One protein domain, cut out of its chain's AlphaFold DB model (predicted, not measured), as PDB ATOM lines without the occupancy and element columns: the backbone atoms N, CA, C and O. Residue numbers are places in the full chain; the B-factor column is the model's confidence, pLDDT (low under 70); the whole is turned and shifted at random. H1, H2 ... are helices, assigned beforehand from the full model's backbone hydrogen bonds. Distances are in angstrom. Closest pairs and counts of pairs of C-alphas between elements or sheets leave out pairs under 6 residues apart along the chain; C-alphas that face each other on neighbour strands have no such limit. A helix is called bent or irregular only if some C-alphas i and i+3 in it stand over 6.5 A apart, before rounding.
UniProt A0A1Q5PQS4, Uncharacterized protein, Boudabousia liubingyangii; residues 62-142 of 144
ATOM      1  N   ALA A  62     143.162 154.686 185.534       71.19
ATOM      2  CA  ALA A  62     143.010 155.967 186.194       71.19
ATOM      3  C   ALA A  62     142.718 155.846 187.700       71.19
ATOM      4  O   ALA A  62     143.313 156.553 188.509       71.19
ATOM      5  N   LEU A  63     141.814 154.947 188.092       78.94
ATOM      6  CA  LEU A  63     141.463 154.704 189.492       78.94
ATOM      7  C   LEU A  63     142.552 153.916 190.228       78.94
ATOM      8  O   LEU A  63     142.801 154.182 191.402       78.94
ATOM      9  N   THR A  64     143.235 152.992 189.549       83.25
ATOM     10  CA  THR A  64     144.412 152.307 190.107       83.25
ATOM     11  C   THR A  64     145.537 153.310 190.372       83.25
ATOM     12  O   THR A  64     146.071 153.361 191.478       83.25
ATOM     13  N   GLN A  65     145.846 154.179 189.406       82.56
ATOM     14  CA  GLN A  65     146.844 155.241 189.556       82.56
ATOM     15  C   GLN A  65     146.438 156.242 190.641       82.56
ATOM     16  O   GLN A  65     147.277 156.632 191.450       82.56
ATOM     17  N   TRP A  66     145.151 156.582 190.737       86.75
ATOM     18  CA  TRP A  66     144.611 157.392 191.829       86.75
ATOM     19  C   TRP A  66     144.827 156.737 193.204       86.75
ATOM     20  O   TRP A  66     145.327 157.392 194.120       86.75
ATOM     21  N   GLN A  67     144.518 155.443 193.344       90.88
ATOM     22  CA  GLN A  67     144.727 154.684 194.583       90.88
ATOM     23  C   GLN A  67     146.212 154.669 194.973       90.88
ATOM     24  O   GLN A  67     146.558 154.960 196.120       90.88
ATOM     25  N   CYS A  68     147.089 154.357 194.017       91.81
ATOM     26  CA  CYS A  68     148.532 154.311 194.230       91.81
ATOM     27  C   CYS A  68     149.102 155.689 194.601       91.81
ATOM     28  O   CYS A  68     149.891 155.788 195.539       91.81
ATOM     29  N   ALA A  69     148.670 156.764 193.935       90.38
ATOM     30  CA  ALA A  69     149.140 158.121 194.212       90.38
ATOM     31  C   ALA A  69     148.770 158.589 195.629       90.38
ATOM     32  O   ALA A  69     149.596 159.178 196.326       90.38
ATOM     33  N   TRP A  70     147.552 158.293 196.089       93.94
ATOM     34  CA  TRP A  70     147.141 158.636 197.451       93.94
ATOM     35  C   TRP A  70     147.825 157.782 198.518       93.94
ATOM     36  O   TRP A  70     148.174 158.305 199.577       93.94
ATOM     37  N   LEU A  71     148.069 156.495 198.254       95.62
ATOM     38  CA  LEU A  71     148.845 155.652 199.166       95.62
ATOM     39  C   LEU A  71     150.290 156.160 199.282       95.62
ATOM     40  O   LEU A  71     150.805 156.313 200.390       95.62
ATOM     41  N   ARG A  72     150.910 156.492 198.145       94.88
ATOM     42  CA  ARG A  72     152.239 157.110 198.071       94.88
ATOM     43  C   ARG A  72     152.312 158.397 198.884       94.88
ATOM     44  O   ARG A  72     153.229 158.556 199.684       94.88
ATOM     45  N   GLU A  73     151.346 159.293 198.711       94.62
ATOM     46  CA  GLU A  73     151.265 160.544 199.471       94.62
ATOM     47  C   GLU A  73     151.150 160.293 200.978       94.62
ATOM     48  O   GLU A  73     151.842 160.936 201.766       94.62
ATOM     49  N   GLY A  74     150.330 159.320 201.384       95.94
ATOM     50  CA  GLY A  74     150.204 158.919 202.783       95.94
ATOM     51  C   GLY A  74     151.529 158.434 203.381       95.94
ATOM     52  O   GLY A  74     151.880 158.838 204.487       95.94
ATOM     53  N   ILE A  75     152.290 157.625 202.641       96.88
ATOM     54  CA  ILE A  75     153.606 157.124 203.067       96.88
ATOM     55  C   ILE A  75     154.631 158.258 203.166       96.88
ATOM     56  O   ILE A  75     155.304 158.372 204.189       96.88
ATOM     57  N   ILE A  76     154.721 159.125 202.150       95.56
ATOM     58  CA  ILE A  76     155.614 160.299 202.171       95.56
ATOM     59  C   ILE A  76     155.290 161.188 203.375       95.56
ATOM     60  O   ILE A  76     156.192 161.651 204.069       95.56
ATOM     61  N   ALA A  77     154.004 161.416 203.646       96.44
ATOM     62  CA  ALA A  77     153.571 162.236 204.766       96.44
ATOM     63  C   ALA A  77     153.933 161.614 206.123       96.44
ATOM     64  O   ALA A  77     154.368 162.338 207.013       96.44
ATOM     65  N   VAL A  78     153.829 160.287 206.276       97.50
ATOM     66  CA  VAL A  78     154.329 159.589 207.474       97.50
ATOM     67  C   VAL A  78     155.840 159.782 207.631       97.50
ATOM     68  O   VAL A  78     156.294 160.142 208.713       97.50
ATOM     69  N   GLN A  79     156.617 159.597 206.561       95.31
ATOM     70  CA  GLN A  79     158.078 159.758 206.590       95.31
ATOM     71  C   GLN A  79     158.515 161.197 206.913       95.31
ATOM     72  O   GLN A  79     159.583 161.403 207.483       95.31
ATOM     73  N   ALA A  80     157.691 162.183 206.557       96.50
ATOM     74  CA  ALA A  80     157.922 163.599 206.826       96.50
ATOM     75  C   ALA A  80     157.336 164.092 208.166       96.50
ATOM     76  O   ALA A  80     157.423 165.286 208.445       96.50
ATOM     77  N   ASP A  81     156.715 163.213 208.964       97.00
ATOM     78  CA  ASP A  81     155.945 163.561 210.173       97.00
ATOM     79  C   ASP A  81     154.830 164.610 209.919       97.00
ATOM     80  O   ASP A  81     154.407 165.362 210.800       97.00
ATOM     81  N   ASP A  82     154.306 164.659 208.687       97.44
ATOM     82  CA  ASP A  82     153.202 165.538 208.291       97.44
ATOM     83  C   ASP A  82     151.858 164.840 208.525       97.44
ATOM     84  O   ASP A  82     151.217 164.276 207.630       97.44
ATOM     85  N   THR A  83     151.415 164.891 209.778       96.56
ATOM     86  CA  THR A  83     150.142 164.301 210.221       96.56
ATOM     87  C   THR A  83     148.932 164.808 209.434       96.56
ATOM     88  O   THR A  83     148.022 164.028 209.152       96.56
ATOM     89  N   LYS A  84     148.923 166.077 209.003       95.56
ATOM     90  CA  LYS A  84     147.803 166.656 208.249       95.56
ATOM     91  C   LYS A  84     147.704 166.061 206.845       95.56
ATOM     92  O   LYS A  84     146.609 165.690 206.420       95.56
ATOM     93  N   ARG A  85     148.823 165.967 206.116       94.25
ATOM     94  CA  ARG A  85     148.848 165.352 204.776       94.25
ATOM     95  C   ARG A  85     148.526 163.866 204.843       94.25
ATOM     96  O   ARG A  85     147.722 163.387 204.043       94.25
ATOM     97  N   ARG A  86     149.071 163.165 205.841       96.75
ATOM     98  CA  ARG A  86     148.775 161.751 206.095       96.75
ATOM     99  C   ARG A  86     147.282 161.527 206.303       96.75
ATOM    100  O   ARG A  86     146.690 160.685 205.631       96.75
ATOM    101  N   ASP A  87     146.668 162.274 207.218       95.94
ATOM    102  CA  ASP A  87     145.258 162.086 207.558       95.94
ATOM    103  C   ASP A  87     144.349 162.426 206.373       95.94
ATOM    104  O   ASP A  87     143.361 161.727 206.148       95.94
ATOM    105  N   ASN A  88     144.723 163.416 205.558       94.56
ATOM    106  CA  ASN A  88     144.024 163.727 204.314       94.56
ATOM    107  C   ASN A  88     144.100 162.575 203.296       94.56
ATOM    108  O   ASN A  88     143.078 162.192 202.728       94.56
ATOM    109  N   ALA A  89     145.283 161.988 203.086       94.38
ATOM    110  CA  ALA A  89     145.449 160.840 202.194       94.38
ATOM    111  C   ALA A  89     144.641 159.623 202.674       94.38
ATOM    112  O   ALA A  89     143.896 159.018 201.901       94.38
ATOM    113  N   VAL A  90     144.710 159.315 203.975       96.19
ATOM    114  CA  VAL A  90     143.929 158.232 204.588       96.19
ATOM    115  C   VAL A  90     142.432 158.493 204.451       96.19
ATOM    116  O   VAL A  90     141.692 157.599 204.052       96.19
ATOM    117  N   GLN A  91     141.955 159.701 204.757       95.12
ATOM    118  CA  GLN A  91     140.538 160.038 204.628       95.12
ATOM    119  C   GLN A  91     140.059 159.932 203.178       95.12
ATOM    120  O   GLN A  91     138.951 159.455 202.946       95.12
ATOM    121  N   THR A  92     140.894 160.330 202.221       91.25
ATOM    122  CA  THR A  92     140.573 160.271 200.791       91.25
ATOM    123  C   THR A  92     140.393 158.827 200.323       91.25
ATOM    124  O   THR A  92     139.355 158.495 199.752       91.25
ATOM    125  N   LEU A  93     141.341 157.943 200.649       94.50
ATOM    126  CA  LEU A  93     141.251 156.512 200.331       94.50
ATOM    127  C   LEU A  93     140.064 155.847 201.043       94.50
ATOM    128  O   LEU A  93     139.278 155.129 200.439       94.50
ATOM    129  N   VAL A  94     139.857 156.133 202.327       94.81
ATOM    130  CA  VAL A  94     138.738 155.547 203.084       94.81
ATOM    131  C   VAL A  94     137.382 156.035 202.568       94.81
ATOM    132  O   VAL A  94     136.426 155.261 202.519       94.81
ATOM    133  N   GLY A  95     137.292 157.304 202.168       88.75
ATOM    134  CA  GLY A  95     136.085 157.903 201.604       88.75
ATOM    135  C   GLY A  95     135.663 157.267 200.279       88.75
ATOM    136  O   GLY A  95     134.464 157.192 200.006       88.75
ATOM    137  N   PHE A  96     136.613 156.724 199.509       88.50
ATOM    138  CA  PHE A  96     136.336 156.054 198.238       88.50
ATOM    139  C   PHE A  96     135.353 154.889 198.374       88.50
ATOM    140  O   PHE A  96     134.603 154.639 197.441       88.50
ATOM    141  N   LYS A  97     135.239 154.247 199.549       88.06
ATOM    142  CA  LYS A  97     134.234 153.194 199.819       88.06
ATOM    143  C   LYS A  97     132.791 153.611 199.511       88.06
ATOM    144  O   LYS A  97     131.936 152.753 199.320       88.06
ATOM    145  N   GLN A  98     132.499 154.910 199.546       83.00
ATOM    146  CA  GLN A  98     131.166 155.457 199.288       83.00
ATOM    147  C   GLN A  98     130.954 155.838 197.813       83.00
ATOM    148  O   GLN A  98     129.861 156.274 197.443       83.00
ATOM    149  N   ALA A  99     131.985 155.706 196.977       79.19
ATOM    150  CA  ALA A  99     131.913 155.965 195.551       79.19
ATOM    151  C   ALA A  99     131.335 154.740 194.815       79.19
ATOM    152  O   ALA A  99     131.680 153.606 195.158       79.19
ATOM    153  N   PRO A 100     130.488 154.930 193.785       74.12
ATOM    154  CA  PRO A 100     130.012 153.830 192.942       74.12
ATOM    155  C   PRO A 100     131.150 152.977 192.358       74.12
ATOM    156  O   PRO A 100     131.028 151.756 192.243       74.12
ATOM    157  N   GLU A 101     132.282 153.606 192.047       78.12
ATOM    158  CA  GLU A 101     133.472 152.988 191.463       78.12
ATOM    159  C   GLU A 101     134.205 152.057 192.434       78.12
ATOM    160  O   GLU A 101     134.977 151.212 191.986       78.12
ATOM    161  N   ALA A 102     133.934 152.125 193.743       78.06
ATOM    162  CA  ALA A 102     134.477 151.162 194.702       78.06
ATOM    163  C   ALA A 102     134.064 149.721 194.371       78.06
ATOM    164  O   ALA A 102     134.799 148.785 194.676       78.06
ATOM    165  N   SER A 103     132.932 149.537 193.682       77.25
ATOM    166  CA  SER A 103     132.496 148.227 193.179       77.25
ATOM    167  C   SER A 103     133.469 147.595 192.172       77.25
ATOM    168  O   SER A 103     133.451 146.379 192.003       77.25
ATOM    169  N   MET A 104     134.354 148.385 191.549       75.50
ATOM    170  CA  MET A 104     135.423 147.906 190.658       75.50
ATOM    171  C   MET A 104     136.644 147.372 191.427       75.50
ATOM    172  O   MET A 104     137.584 146.855 190.830       75.50
ATOM    173  N   PHE A 105     136.655 147.499 192.757       79.69
ATOM    174  CA  PHE A 105     137.729 147.042 193.633       79.69
ATOM    175  C   PHE A 105     137.167 146.010 194.625       79.69
ATOM    176  O   PHE A 105     136.899 146.346 195.779       79.69
ATOM    177  N   PRO A 106     136.997 144.734 194.224       77.75
ATOM    178  CA  PRO A 106     136.338 143.722 195.059       77.75
ATOM    179  C   PRO A 106     137.021 143.503 196.419       77.75
ATOM    180  O   PRO A 106     136.345 143.247 197.411       77.75
ATOM    181  N   ASN A 107     138.342 143.701 196.488       85.69
ATOM    182  CA  ASN A 107     139.140 143.553 197.711       85.69
ATOM    183  C   ASN A 107     139.551 144.913 198.313       85.69
ATOM    184  O   ASN A 107     140.606 145.025 198.939       85.69
ATOM    185  N   TYR A 108     138.770 145.982 198.089       89.81
ATOM    186  CA  TYR A 108     139.144 147.325 198.558       89.81
ATOM    187  C   TYR A 108     139.251 147.413 200.085       89.81
ATOM    188  O   TYR A 108     140.104 148.128 200.602       89.81
ATOM    189  N   GLU A 109     138.423 146.667 200.817       93.12
ATOM    190  CA  GLU A 109     138.475 146.669 202.282       93.12
ATOM    191  C   GLU A 109     139.783 146.075 202.812       93.12
ATOM    192  O   GLU A 109     140.398 146.652 203.708       93.12
ATOM    193  N   ASP A 110     140.240 144.969 202.221       92.88
ATOM    194  CA  ASP A 110     141.520 144.348 202.571       92.88
ATOM    195  C   ASP A 110     142.679 145.281 202.211       92.88
ATOM    196  O   ASP A 110     143.577 145.503 203.024       92.88
ATOM    197  N   PHE A 111     142.603 145.949 201.052       94.44
ATOM    198  CA  PHE A 111     143.560 146.994 200.688       94.44
ATOM    199  C   PHE A 111     143.645 148.096 201.758       94.44
ATOM    200  O   PHE A 111     144.748 148.451 202.182       94.44
ATOM    201  N   LEU A 112     142.506 148.624 202.220       96.75
ATOM    202  CA  LEU A 112     142.479 149.663 203.249       96.75
ATOM    203  C   LEU A 112     143.048 149.161 204.577       96.75
ATOM    204  O   LEU A 112     143.838 149.861 205.214       96.75
ATOM    205  N   LYS A 113     142.655 147.953 204.983       97.69
ATOM    206  CA  LYS A 113     143.078 147.332 206.235       97.69
ATOM    207  C   LYS A 113     144.581 147.097 206.285       97.69
ATOM    208  O   LYS A 113     145.206 147.443 207.286       97.69
ATOM    209  N   ASP A 114     145.139 146.554 205.215       96.12
ATOM    210  CA  ASP A 114     146.523 146.098 205.212       96.12
ATOM    211  C   ASP A 114     147.504 147.226 204.874       96.12
ATOM    212  O   ASP A 114     148.636 147.195 205.356       96.12
ATOM    213  N   ASN A 115     147.076 148.244 204.109       97.56
ATOM    214  CA  ASN A 115     147.978 149.259 203.541       97.56
ATOM    215  C   ASN A 115     147.682 150.700 203.979       97.56
ATOM    216  O   ASN A 115     148.605 151.508 204.044       97.56
ATOM    217  N   VAL A 116     146.422 151.050 204.274       97.75
ATOM    218  CA  VAL A 116     146.011 152.450 204.515       97.75
ATOM    219  C   VAL A 116     145.816 152.758 205.995       97.75
ATOM    220  O   VAL A 116     146.350 153.747 206.495       97.75
ATOM    221  N   TYR A 117     145.070 151.933 206.731       98.00
ATOM    222  CA  TYR A 117     144.859 152.141 208.167       98.00
ATOM    223  C   TYR A 117     146.157 152.146 208.991       98.00
ATOM    224  O   TYR A 117     146.259 153.017 209.863       98.00
ATOM    225  N   PRO A 118     147.168 151.294 208.710       98.38
ATOM    226  CA  PRO A 118     148.437 151.313 209.439       98.38
ATOM    227  C   PRO A 118     149.182 152.652 209.361       98.38
ATOM    228  O   PRO A 118     149.898 153.000 210.301       98.38
ATOM    229  N   LEU A 119     148.953 153.458 208.313       97.75
ATOM    230  CA  LEU A 119     149.578 154.776 208.181       97.75
ATOM    231  C   LEU A 119     149.252 155.682 209.373       97.75
ATOM    232  O   LEU A 119     150.119 156.428 209.819       97.75
ATOM    233  N   ARG A 120     148.042 155.585 209.947       96.44
ATOM    234  CA  ARG A 120     147.637 156.368 211.135       96.44
ATOM    235  C   ARG A 120     148.539 156.122 212.345       96.44
ATOM    236  O   ARG A 120     148.678 157.002 213.188       96.44
ATOM    237  N   GLU A 121     149.151 154.945 212.407       96.38
ATOM    238  CA  GLU A 121     150.084 154.522 213.453       96.38
ATOM    239  C   GLU A 121     151.552 154.756 213.062       96.38
ATOM    240  O   GLU A 121     152.453 154.325 213.776       96.38
ATOM    241  N   GLY A 122     151.808 155.410 211.924       95.88
ATOM    242  CA  GLY A 122     153.152 155.645 211.397       95.88
ATOM    243  C   GLY A 122     153.791 154.425 210.724       95.88
ATOM    244  O   GLY A 122     154.978 154.460 210.408       95.88
ATOM    245  N   LYS A 123     153.030 153.350 210.489       97.50
ATOM    246  CA  LYS A 123     153.522 152.115 209.860       97.50
ATOM    247  C   LYS A 123     153.359 152.199 208.348       97.50
ATOM    248  O   LYS A 123     152.255 152.446 207.868       97.50
ATOM    249  N   THR A 124     154.444 151.998 207.603       97.06
ATOM    250  CA  THR A 124     154.476 152.177 206.134       97.06
ATOM    251  C   THR A 124     154.865 150.917 205.370       97.06
ATOM    252  O   THR A 124     154.774 150.900 204.148       97.06
ATOM    253  N   GLU A 125     155.262 149.853 206.064       96.06
ATOM    254  CA  GLU A 125     155.937 148.690 205.487       96.06
ATOM    255  C   GLU A 125     155.061 147.979 204.452       96.06
ATOM    256  O   GLU A 125     155.488 147.751 203.320       96.06
ATOM    257  N   ASN A 126     153.806 147.697 204.810       94.19
ATOM    258  CA  ASN A 126     152.851 147.050 203.910       94.19
ATOM    259  C   ASN A 126     152.497 147.945 202.720       94.19
ATOM    260  O   ASN A 126     152.478 147.480 201.586       94.19
ATOM    261  N   GLY A 127     152.276 149.241 202.963       94.94
ATOM    262  CA  GLY A 127     151.978 150.199 201.902       94.94
ATOM    263  C   GLY A 127     153.127 150.333 200.899       94.94
ATOM    264  O   GLY A 127     152.886 150.364 199.696       94.94
ATOM    265  N   LEU A 128     154.376 150.344 201.375       94.62
ATOM    266  CA  LEU A 128     155.570 150.328 200.526       94.62
ATOM    267  C   LEU A 128     155.665 149.035 199.712       94.62
ATOM    268  O   LEU A 128     155.918 149.091 198.509       94.62
ATOM    269  N   ALA A 129     155.426 147.880 200.340       93.62
ATOM    270  CA  ALA A 129     155.409 146.595 199.644       93.62
ATOM    271  C   ALA A 129     154.315 146.547 198.566       93.62
ATOM    272  O   ALA A 129     154.572 146.092 197.454       93.62
ATOM    273  N   PHE A 130     153.123 147.073 198.865       93.06
ATOM    274  CA  PHE A 130     152.028 147.181 197.907       93.06
ATOM    275  C   PHE A 130     152.404 148.064 196.717       93.06
ATOM    276  O   PHE A 130     152.221 147.627 195.582       93.06
ATOM    277  N   LEU A 131     152.944 149.268 196.960       90.31
ATOM    278  CA  LEU A 131     153.353 150.193 195.898       90.31
ATOM    279  C   LEU A 131     154.435 149.595 194.998       90.31
ATOM    280  O   LEU A 131     154.353 149.727 193.784       90.31
ATOM    281  N   ASN A 132     155.437 148.942 195.584       88.19
ATOM    282  CA  ASN A 132     156.606 148.445 194.856       88.19
ATOM    283  C   ASN A 132     156.397 147.060 194.226       88.19
ATOM    284  O   ASN A 132     157.303 146.537 193.575       88.19
ATOM    285  N   HIS A 133     155.218 146.461 194.392       81.81
ATOM    286  CA  HIS A 133     154.841 145.270 193.647       81.81
ATOM    287  C   HIS A 133     154.439 145.687 192.225       81.81
ATOM    288  O   HIS A 133     153.441 146.383 192.040       81.81
ATOM    289  N   GLY A 134     155.208 145.268 191.215       67.62
ATOM    290  CA  GLY A 134     155.075 145.752 189.829       67.62
ATOM    291  C   GLY A 134     153.711 145.513 189.168       67.62
ATOM    292  O   GLY A 134     153.406 146.150 188.168       67.62
ATOM    293  N   GLU A 135     152.883 144.640 189.738       73.12
ATOM    294  CA  GLU A 135     151.517 144.363 189.269       73.12
ATOM    295  C   GLU A 135     150.451 145.270 189.912       73.12
ATOM    296  O   GLU A 135     149.324 145.331 189.429       73.12
ATOM    297  N   ASN A 136     150.780 145.977 190.999       79.12
ATOM    298  CA  ASN A 136     149.824 146.809 191.738       79.12
ATOM    299  C   ASN A 136     149.849 148.274 191.298       79.12
ATOM    300  O   ASN A 136     148.798 148.911 191.228       79.12
ATOM    301  N   CYS A 137     151.044 148.818 191.052       82.06
ATOM    302  CA  CYS A 137     151.246 150.227 190.736       82.06
ATOM    303  C   CYS A 137     152.329 150.414 189.669       82.06
ATOM    304  O   CYS A 137     153.406 149.813 189.734       82.06
ATOM    305  N   VAL A 138     152.058 151.321 188.726       81.00
ATOM    306  CA  VAL A 138     153.016 151.757 187.701       81.00
ATOM    307  C   VAL A 138     154.266 152.400 188.329       81.00
ATOM    308  O   VAL A 138     154.166 152.964 189.430       81.00
ATOM    309  N   PRO A 139     155.438 152.344 187.661       78.88
ATOM    310  CA  PRO A 139     156.713 152.827 188.200       78.88
ATOM    311  C   PRO A 139     156.686 154.253 188.767       78.88
ATOM    312  O   PRO A 139     157.372 154.544 189.746       78.88
ATOM    313  N   GLU A 140     155.873 155.142 188.201       80.00
ATOM    314  CA  GLU A 140     155.738 156.547 188.599       80.00
ATOM    315  C   GLU A 140     155.182 156.713 190.020       80.00
ATOM    316  O   GLU A 140     155.453 157.720 190.681       80.00
ATOM    317  N   ASN A 141     154.419 155.725 190.500       80.06
ATOM    318  CA  ASN A 141     153.829 155.707 191.837       80.06
ATOM    319  C   ASN A 141     154.645 154.899 192.860       80.06
ATOM    320  O   ASN A 141     154.279 154.867 194.035       80.06
ATOM    321  N   GLN A 142     155.746 154.275 192.443       84.88
ATOM    322  CA  GLN A 142     156.617 153.504 193.328       84.88
ATOM    323  C   GLN A 142     157.491 154.424 194.195       84.88
ATOM    324  O   GLN A 142     157.822 155.553 193.818       84.88
TER     325      GLN A 142
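What this domain is: This is residues 62 to 142 of the 144 residues of an uncharacterized protein of Boudabousia liubingyangii (UniProt A0A1Q5PQS4). H1, H2 and H4 form an up-and-down bundle, each running against the one before; short H3 lies in the turn between H2 and H4, and H5 packs slantwise on H1 and H4. The 81 printed residues hold five named helices, H1 to H5 in order, and no named strand: all helix. The whole is compact, with a radius of gyration of the C-alphas of 11.6 A and spans of 33 by 27 by 19 A.

Where its parts are: H1, residues 62 to 79, runs 25.6 A from C-alpha 62 at (143.010, 155.967, 186.194). H2 is residues 83 to 98, 23.6 A; H3 100 to 104; H4 108 to 121, 19.8 A, only just irregular, C-alphas 114 and 117 being 6.9 A apart. H5, residues 125 to 132, ends at (156.606, 148.445, 194.856).

How they stand to each other: H1 and H2, a hairpin, touch at a shallow tilt of 28 degrees, closest C-alphas Gly 74 and Arg 86, 4.6 A. H2 touches H4, closest C-alphas Val 90 and Val 116, 6.1 A. Residues 114 to 116 of H4 touch H5 at a steep tilt of 54 degrees, closest C-alphas Asn 115 and Gly 127, 4.4 A. H3 touches no helix. Every O i to N i+4 pair is within hydrogen-bond range in H1 and H5, 10 of 12 in H2, 5 of 10 in H4, and 0 of 1 in H3, which has 2 of 2 O i to N i+3 pairs.

The domain as a whole: The farthest C-alphas, Asp 81 and Ser 103, are 32.8 A apart. The printed part has no cut, and residue 134 alone is under pLDDT 70.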